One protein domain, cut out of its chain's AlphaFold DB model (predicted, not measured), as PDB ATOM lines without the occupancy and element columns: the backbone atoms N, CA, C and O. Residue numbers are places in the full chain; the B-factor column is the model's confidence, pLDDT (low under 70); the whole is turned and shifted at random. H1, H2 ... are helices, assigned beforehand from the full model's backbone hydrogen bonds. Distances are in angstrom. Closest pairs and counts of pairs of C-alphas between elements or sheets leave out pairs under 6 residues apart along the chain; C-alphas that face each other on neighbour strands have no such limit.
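This is residues 81 to 103 and 215 to 236 of the 968 residues of the protein "Kri1_C domain-containing protein" of Gonapodya prolifera (strain JEL478) (UniProt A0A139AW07). Two long helices, H1 and H3, make a loose, open pair, set nearly at a right angle: the first residues of H1, 81 to 85, meet H3 part way along its length, at residues 226 to 230. The short helix H2 sits near the other end of H1, and residues 215 to 221 of H3 stick out free. The printed part has 45 residues with three named helices, in the order H1, H2, H3, and no named strand; the class is all helix. The whole is loose, with a radius of gyration of the C-alphas of 12.1 A, and elongated, with spans of 38 by 19 by 16 A.

H1, residues 81 to 96, touches H3, residues 215 to 233, with its residues 81 to 85 alone, and H3 touches H1 with residues 226 to 230 alone. Their closest C-alphas are those of Ala 85 and Leu 226, 6.3 A apart. Their lines stand at 71 degrees, only just about perpendicular. H2, residues 99 to 102, is close to H1 but not clearly touching; their closest C-alphas, of Leu 94 and Ile 101, are 7.3 A apart. H2 and H3 are apart. In H1 every O i to N i+4 pair is within hydrogen-bond range, in H3 14 of 15 are, and H2 is too short for such a pair.

H1 begins at C-alpha 81 at (-27.239, -8.526, -39.657) and is 22.4 A long from first to last C-alpha. A tight link of 2 residues joins it to H2, 5.8 A long. H3 runs 27.1 A from C-alpha 215 at (-36.382, -12.656, -52.874) to C-alpha 233 at (-19.433, -17.256, -32.238).

Residues 104 to 214 are not printed, and across this cut the C-alphas of Asp 103 and Ile 215, the two farthest apart in the domain, are 38.9 A apart. The mean pLDDT of the printed part is 78.3; residues 230 to 236 are under 70.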
ATOM      1  N   PRO A  81     -27.569  -7.103 -39.804       80.44
ATOM      2  CA  PRO A  81     -27.239  -8.526 -39.657       80.44
ATOM      3  C   PRO A  81     -26.616  -8.895 -38.299       80.44
ATOM      4  O   PRO A  81     -26.761 -10.023 -37.829       80.44
ATOM      5  N   GLU A  82     -25.950  -7.932 -37.653       77.56
ATOM      6  CA  GLU A  82     -25.385  -8.060 -36.308       77.56
ATOM      7  C   GLU A  82     -26.485  -8.191 -35.236       77.56
ATOM      8  O   GLU A  82     -26.421  -9.108 -34.408       77.56
ATOM      9  N   VAL A  83     -27.527  -7.339 -35.253       83.31
ATOM     10  CA  VAL A  83     -28.611  -7.459 -34.256       83.31
ATOM     11  C   VAL A  83     -29.515  -8.653 -34.546       83.31
ATOM     12  O   VAL A  83     -29.916  -9.323 -33.598       83.31
ATOM     13  N   ASP A  84     -29.752  -8.997 -35.814       80.94
ATOM     14  CA  ASP A  84     -30.506 -10.198 -36.203       80.94
ATOM     15  C   ASP A  84     -29.821 -11.487 -35.723       80.94
ATOM     16  O   ASP A  84     -30.472 -12.372 -35.154       80.94
ATOM     17  N   ALA A  85     -28.492 -11.580 -35.855       82.00
ATOM     18  CA  ALA A  85     -27.720 -12.673 -35.269       82.00
ATOM     19  C   ALA A  85     -27.880 -12.720 -33.736       82.00
ATOM     20  O   ALA A  85     -28.030 -13.807 -33.167       82.00
ATOM     21  N   GLY A  86     -27.918 -11.564 -33.063       83.38
ATOM     22  CA  GLY A  86     -28.251 -11.448 -31.640       83.38
ATOM     23  C   GLY A  86     -29.656 -11.968 -31.308       83.38
ATOM     24  O   GLY A  86     -29.807 -12.850 -30.456       83.38
ATOM     25  N   ILE A  87     -30.686 -11.506 -32.029       85.88
ATOM     26  CA  ILE A  87     -32.086 -11.940 -31.876       85.88
ATOM     27  C   ILE A  87     -32.169 -13.468 -31.992       85.88
ATOM     28  O   ILE A  87     -32.719 -14.129 -31.105       85.88
ATOM     29  N   ILE A  88     -31.550 -14.050 -33.022       83.94
ATOM     30  CA  ILE A  88     -31.542 -15.496 -33.267       83.94
ATOM     31  C   ILE A  88     -30.832 -16.265 -32.135       83.94
ATOM     32  O   ILE A  88     -31.360 -17.293 -31.693       83.94
ATOM     33  N   ARG A  89     -29.710 -15.761 -31.588       80.75
ATOM     34  CA  ARG A  89     -29.070 -16.339 -30.382       80.75
ATOM     35  C   ARG A  89     -30.041 -16.344 -29.199       80.75
ATOM     36  O   ARG A  89     -30.221 -17.393 -28.575       80.75
ATOM     37  N   THR A  90     -30.724 -15.228 -28.917       83.50
ATOM     38  CA  THR A  90     -31.673 -15.161 -27.787       83.50
ATOM     39  C   THR A  90     -32.828 -16.154 -27.942       83.50
ATOM     40  O   THR A  90     -33.153 -16.869 -26.993       83.50
ATOM     41  N   ILE A  91     -33.393 -16.286 -29.148       85.81
ATOM     42  CA  ILE A  91     -34.479 -17.228 -29.455       85.81
ATOM     43  C   ILE A  91     -34.004 -18.680 -29.300       85.81
ATOM     44  O   ILE A  91     -34.717 -19.500 -28.711       85.81
ATOM     45  N   ALA A  92     -32.796 -19.009 -29.768       80.81
ATOM     46  CA  ALA A  92     -32.210 -20.338 -29.606       80.81
ATOM     47  C   ALA A  92     -32.014 -20.694 -28.119       80.81
ATOM     48  O   ALA A  92     -32.439 -21.769 -27.681       80.81
ATOM     49  N   MET A  93     -31.457 -19.777 -27.320       80.62
ATOM     50  CA  MET A  93     -31.267 -19.979 -25.879       80.62
ATOM     51  C   MET A  93     -32.605 -20.077 -25.122       80.62
ATOM     52  O   MET A  93     -32.755 -20.945 -24.258       80.62
ATOM     53  N   LEU A  94     -33.602 -19.247 -25.463       83.50
ATOM     54  CA  LEU A  94     -34.951 -19.282 -24.877       83.50
ATOM     55  C   LEU A  94     -35.651 -20.616 -25.163       83.50
ATOM     56  O   LEU A  94     -36.264 -21.209 -24.273       83.50
ATOM     57  N   ARG A  95     -35.515 -21.129 -26.392       81.81
ATOM     58  CA  ARG A  95     -36.062 -22.428 -26.808       81.81
ATOM     59  C   ARG A  95     -35.360 -23.603 -26.119       81.81
ATOM     60  O   ARG A  95     -36.026 -24.582 -25.783       81.81
ATOM     61  N   ALA A  96     -34.056 -23.486 -25.863       83.31
ATOM     62  CA  ALA A  96     -33.284 -24.426 -25.046       83.31
ATOM     63  C   ALA A  96     -33.585 -24.318 -23.534       83.31
ATOM     64  O   ALA A  96     -33.311 -25.259 -22.790       83.31
ATOM     65  N   LYS A  97     -34.193 -23.207 -23.086       81.06
ATOM     66  CA  LYS A  97     -34.430 -22.847 -21.675       81.06
ATOM     67  C   LYS A  97     -33.138 -22.766 -20.854       81.06
ATOM     68  O   LYS A  97     -33.093 -23.208 -19.706       81.06
ATOM     69  N   ASN A  98     -32.088 -22.202 -21.450       81.44
ATOM     70  CA  ASN A  98     -30.799 -22.030 -20.782       81.44
ATOM     71  C   ASN A  98     -30.954 -21.123 -19.541       81.44
ATOM     72  O   ASN A  98     -31.545 -20.048 -19.655       81.44
ATOM     73  N   PRO A  99     -30.414 -21.508 -18.365       82.88
ATOM     74  CA  PRO A  99     -30.633 -20.766 -17.121       82.88
ATOM     75  C   PRO A  99     -30.036 -19.352 -17.147       82.88
ATOM     76  O   PRO A  99     -30.606 -18.457 -16.532       82.88
ATOM     77  N   ALA A 100     -28.960 -19.142 -17.913       80.19
ATOM     78  CA  ALA A 100     -28.241 -17.872 -18.014       80.19
ATOM     79  C   ALA A 100     -29.117 -16.682 -18.455       80.19
ATOM     80  O   ALA A 100     -28.837 -15.555 -18.078       80.19
ATOM     81  N   ILE A 101     -30.214 -16.913 -19.190       81.88
ATOM     82  CA  ILE A 101     -31.146 -15.849 -19.624       81.88
ATOM     83  C   ILE A 101     -31.871 -15.199 -18.432       81.88
ATOM     84  O   ILE A 101     -32.375 -14.083 -18.533       81.88
ATOM     85  N   TYR A 102     -31.959 -15.907 -17.303       82.50
ATOM     86  CA  TYR A 102     -32.618 -15.431 -16.090       82.50
ATOM     87  C   TYR A 102     -31.651 -14.743 -15.113       82.50
ATOM     88  O   TYR A 102     -32.105 -14.202 -14.104       82.50
ATOM     89  N   ASP A 103     -30.346 -14.733 -15.407       87.50
ATOM     90  CA  ASP A 103     -29.351 -14.000 -14.630       87.50
ATOM     91  C   ASP A 103     -29.342 -12.521 -15.075       87.50
ATOM     92  O   ASP A 103     -28.993 -12.222 -16.217       87.50
ATOM     93  N   ILE A 215     -36.232 -12.868 -54.326       77.12
ATOM     94  CA  ILE A 215     -36.382 -12.656 -52.874       77.12
ATOM     95  C   ILE A 215     -35.962 -13.918 -52.108       77.12
ATOM     96  O   ILE A 215     -35.130 -13.843 -51.208       77.12
ATOM     97  N   ALA A 216     -36.443 -15.100 -52.507       77.94
ATOM     98  CA  ALA A 216     -36.066 -16.365 -51.872       77.94
ATOM     99  C   ALA A 216     -34.560 -16.676 -51.986       77.94
ATOM    100  O   ALA A 216     -34.004 -17.364 -51.127       77.94
ATOM    101  N   ARG A 217     -33.881 -16.167 -53.024       82.56
ATOM    102  CA  ARG A 217     -32.432 -16.324 -53.214       82.56
ATOM    103  C   ARG A 217     -31.646 -15.400 -52.290       82.56
ATOM    104  O   ARG A 217     -30.716 -15.867 -51.636       82.56
ATOM    105  N   GLU A 218     -32.071 -14.143 -52.177       78.25
ATOM    106  CA  GLU A 218     -31.541 -13.181 -51.203       78.25
ATOM    107  C   GLU A 218     -31.752 -13.677 -49.760       78.25
ATOM    108  O   GLU A 218     -30.808 -13.677 -48.971       78.25
ATOM    109  N   GLU A 219     -32.936 -14.206 -49.425       79.62
ATOM    110  CA  GLU A 219     -33.201 -14.849 -48.130       79.62
ATOM    111  C   GLU A 219     -32.301 -16.067 -47.888       79.62
ATOM    112  O   GLU A 219     -31.790 -16.261 -46.784       79.62
ATOM    113  N   GLU A 220     -32.092 -16.920 -48.893       82.25
ATOM    114  CA  GLU A 220     -31.195 -18.067 -48.771       82.25
ATOM    115  C   GLU A 220     -29.739 -17.647 -48.538       82.25
ATOM    116  O   GLU A 220     -29.040 -18.285 -47.748       82.25
ATOM    117  N   GLU A 221     -29.267 -16.603 -49.214       85.00
ATOM    118  CA  GLU A 221     -27.920 -16.053 -49.050       85.00
ATOM    119  C   GLU A 221     -27.761 -15.363 -47.690       85.00
ATOM    120  O   GLU A 221     -26.789 -15.641 -46.982       85.00
ATOM    121  N   TYR A 222     -28.768 -14.612 -47.238       81.31
ATOM    122  CA  TYR A 222     -28.817 -14.041 -45.891       81.31
ATOM    123  C   TYR A 222     -28.816 -15.122 -44.799       81.31
ATOM    124  O   TYR A 222     -28.082 -15.034 -43.815       81.31
ATOM    125  N   ARG A 223     -29.557 -16.218 -44.995       80.06
ATOM    126  CA  ARG A 223     -29.568 -17.361 -44.067       80.06
ATOM    127  C   ARG A 223     -28.249 -18.134 -44.063       80.06
ATOM    128  O   ARG A 223     -27.852 -18.628 -43.008       80.06
ATOM    129  N   LYS A 224     -27.550 -18.233 -45.201       83.75
ATOM    130  CA  LYS A 224     -26.186 -18.795 -45.276       83.75
ATOM    131  C   LYS A 224     -25.194 -17.895 -44.528       83.75
ATOM    132  O   LYS A 224     -24.421 -18.409 -43.723       83.75
ATOM    133  N   PHE A 225     -25.278 -16.576 -44.715       82.69
ATOM    134  CA  PHE A 225     -24.483 -15.580 -43.990       82.69
ATOM    135  C   PHE A 225     -24.695 -15.663 -42.467       82.69
ATOM    136  O   PHE A 225     -23.735 -15.858 -41.724       82.69
ATOM    137  N   LEU A 226     -25.948 -15.626 -41.999       74.44
ATOM    138  CA  LEU A 226     -26.285 -15.733 -40.573       74.44
ATOM    139  C   LEU A 226     -25.772 -17.037 -39.941       74.44
ATOM    140  O   LEU A 226     -25.300 -17.022 -38.808       74.44
ATOM    141  N   MET A 227     -25.818 -18.166 -40.659       71.12
ATOM    142  CA  MET A 227     -25.247 -19.426 -40.166       71.12
ATOM    143  C   MET A 227     -23.721 -19.350 -40.003       71.12
ATOM    144  O   MET A 227     -23.212 -19.811 -38.985       71.12
ATOM    145  N   VAL A 228     -22.997 -18.736 -40.947       79.69
ATOM    146  CA  VAL A 228     -21.535 -18.535 -40.857       79.69
ATOM    147  C   VAL A 228     -21.167 -17.607 -39.695       79.69
ATOM    148  O   VAL A 228     -20.223 -17.883 -38.953       79.69
ATOM    149  N   GLU A 229     -21.933 -16.538 -39.476       73.81
ATOM    150  CA  GLU A 229     -21.693 -15.602 -38.373       73.81
ATOM    151  C   GLU A 229     -22.020 -16.214 -36.997       73.81
ATOM    152  O   GLU A 229     -21.378 -15.917 -35.989       73.81
ATOM    153  N   LEU A 230     -22.968 -17.152 -36.938       65.00
ATOM    154  CA  LEU A 230     -23.277 -17.903 -35.720       65.00
ATOM    155  C   LEU A 230     -22.277 -19.041 -35.450       65.00
ATOM    156  O   LEU A 230     -21.938 -19.277 -34.290       65.00
ATOM    157  N   GLU A 231     -21.744 -19.702 -36.484       63.44
ATOM    158  CA  GLU A 231     -20.694 -20.725 -36.343       63.44
ATOM    159  C   GLU A 231     -19.363 -20.152 -35.824       63.44
ATOM    160  O   GLU A 231     -18.680 -20.828 -35.054       63.44
ATOM    161  N   GLN A 232     -19.028 -18.900 -36.160       64.19
ATOM    162  CA  GLN A 232     -17.856 -18.195 -35.614       64.19
ATOM    163  C   GLN A 232     -17.961 -17.896 -34.109       64.19
ATOM    164  O   GLN A 232     -16.939 -17.784 -33.432       64.19
ATOM    165  N   ASN A 233     -19.182 -17.763 -33.585       55.88
ATOM    166  CA  ASN A 233     -19.433 -17.256 -32.238       55.88
ATOM    167  C   ASN A 233     -19.874 -18.342 -31.238       55.88
ATOM    168  O   ASN A 233     -19.452 -18.312 -30.085       55.88
ATOM    169  N   ASP A 234     -20.723 -19.296 -31.644       59.69
ATOM    170  CA  ASP A 234     -21.340 -20.247 -30.709       59.69
ATOM    171  C   ASP A 234     -21.725 -21.579 -31.391       59.69
ATOM    172  O   ASP A 234     -22.858 -21.786 -31.847       59.69
ATOM    173  N   SER A 235     -20.798 -22.546 -31.420       64.94
ATOM    174  CA  SER A 235     -20.994 -23.841 -32.104       64.94
ATOM    175  C   SER A 235     -22.203 -24.643 -31.593       64.94
ATOM    176  O   SER A 235     -22.736 -25.500 -32.301       64.94
ATOM    177  N   SER A 236     -22.651 -24.378 -30.361       67.44
ATOM    178  CA  SER A 236     -23.834 -25.010 -29.766       67.44
ATOM    179  C   SER A 236     -25.156 -24.450 -30.312       67.44
ATOM    180  O   SER A 236     -26.114 -25.207 -30.490       67.44
TER     181      SER A 236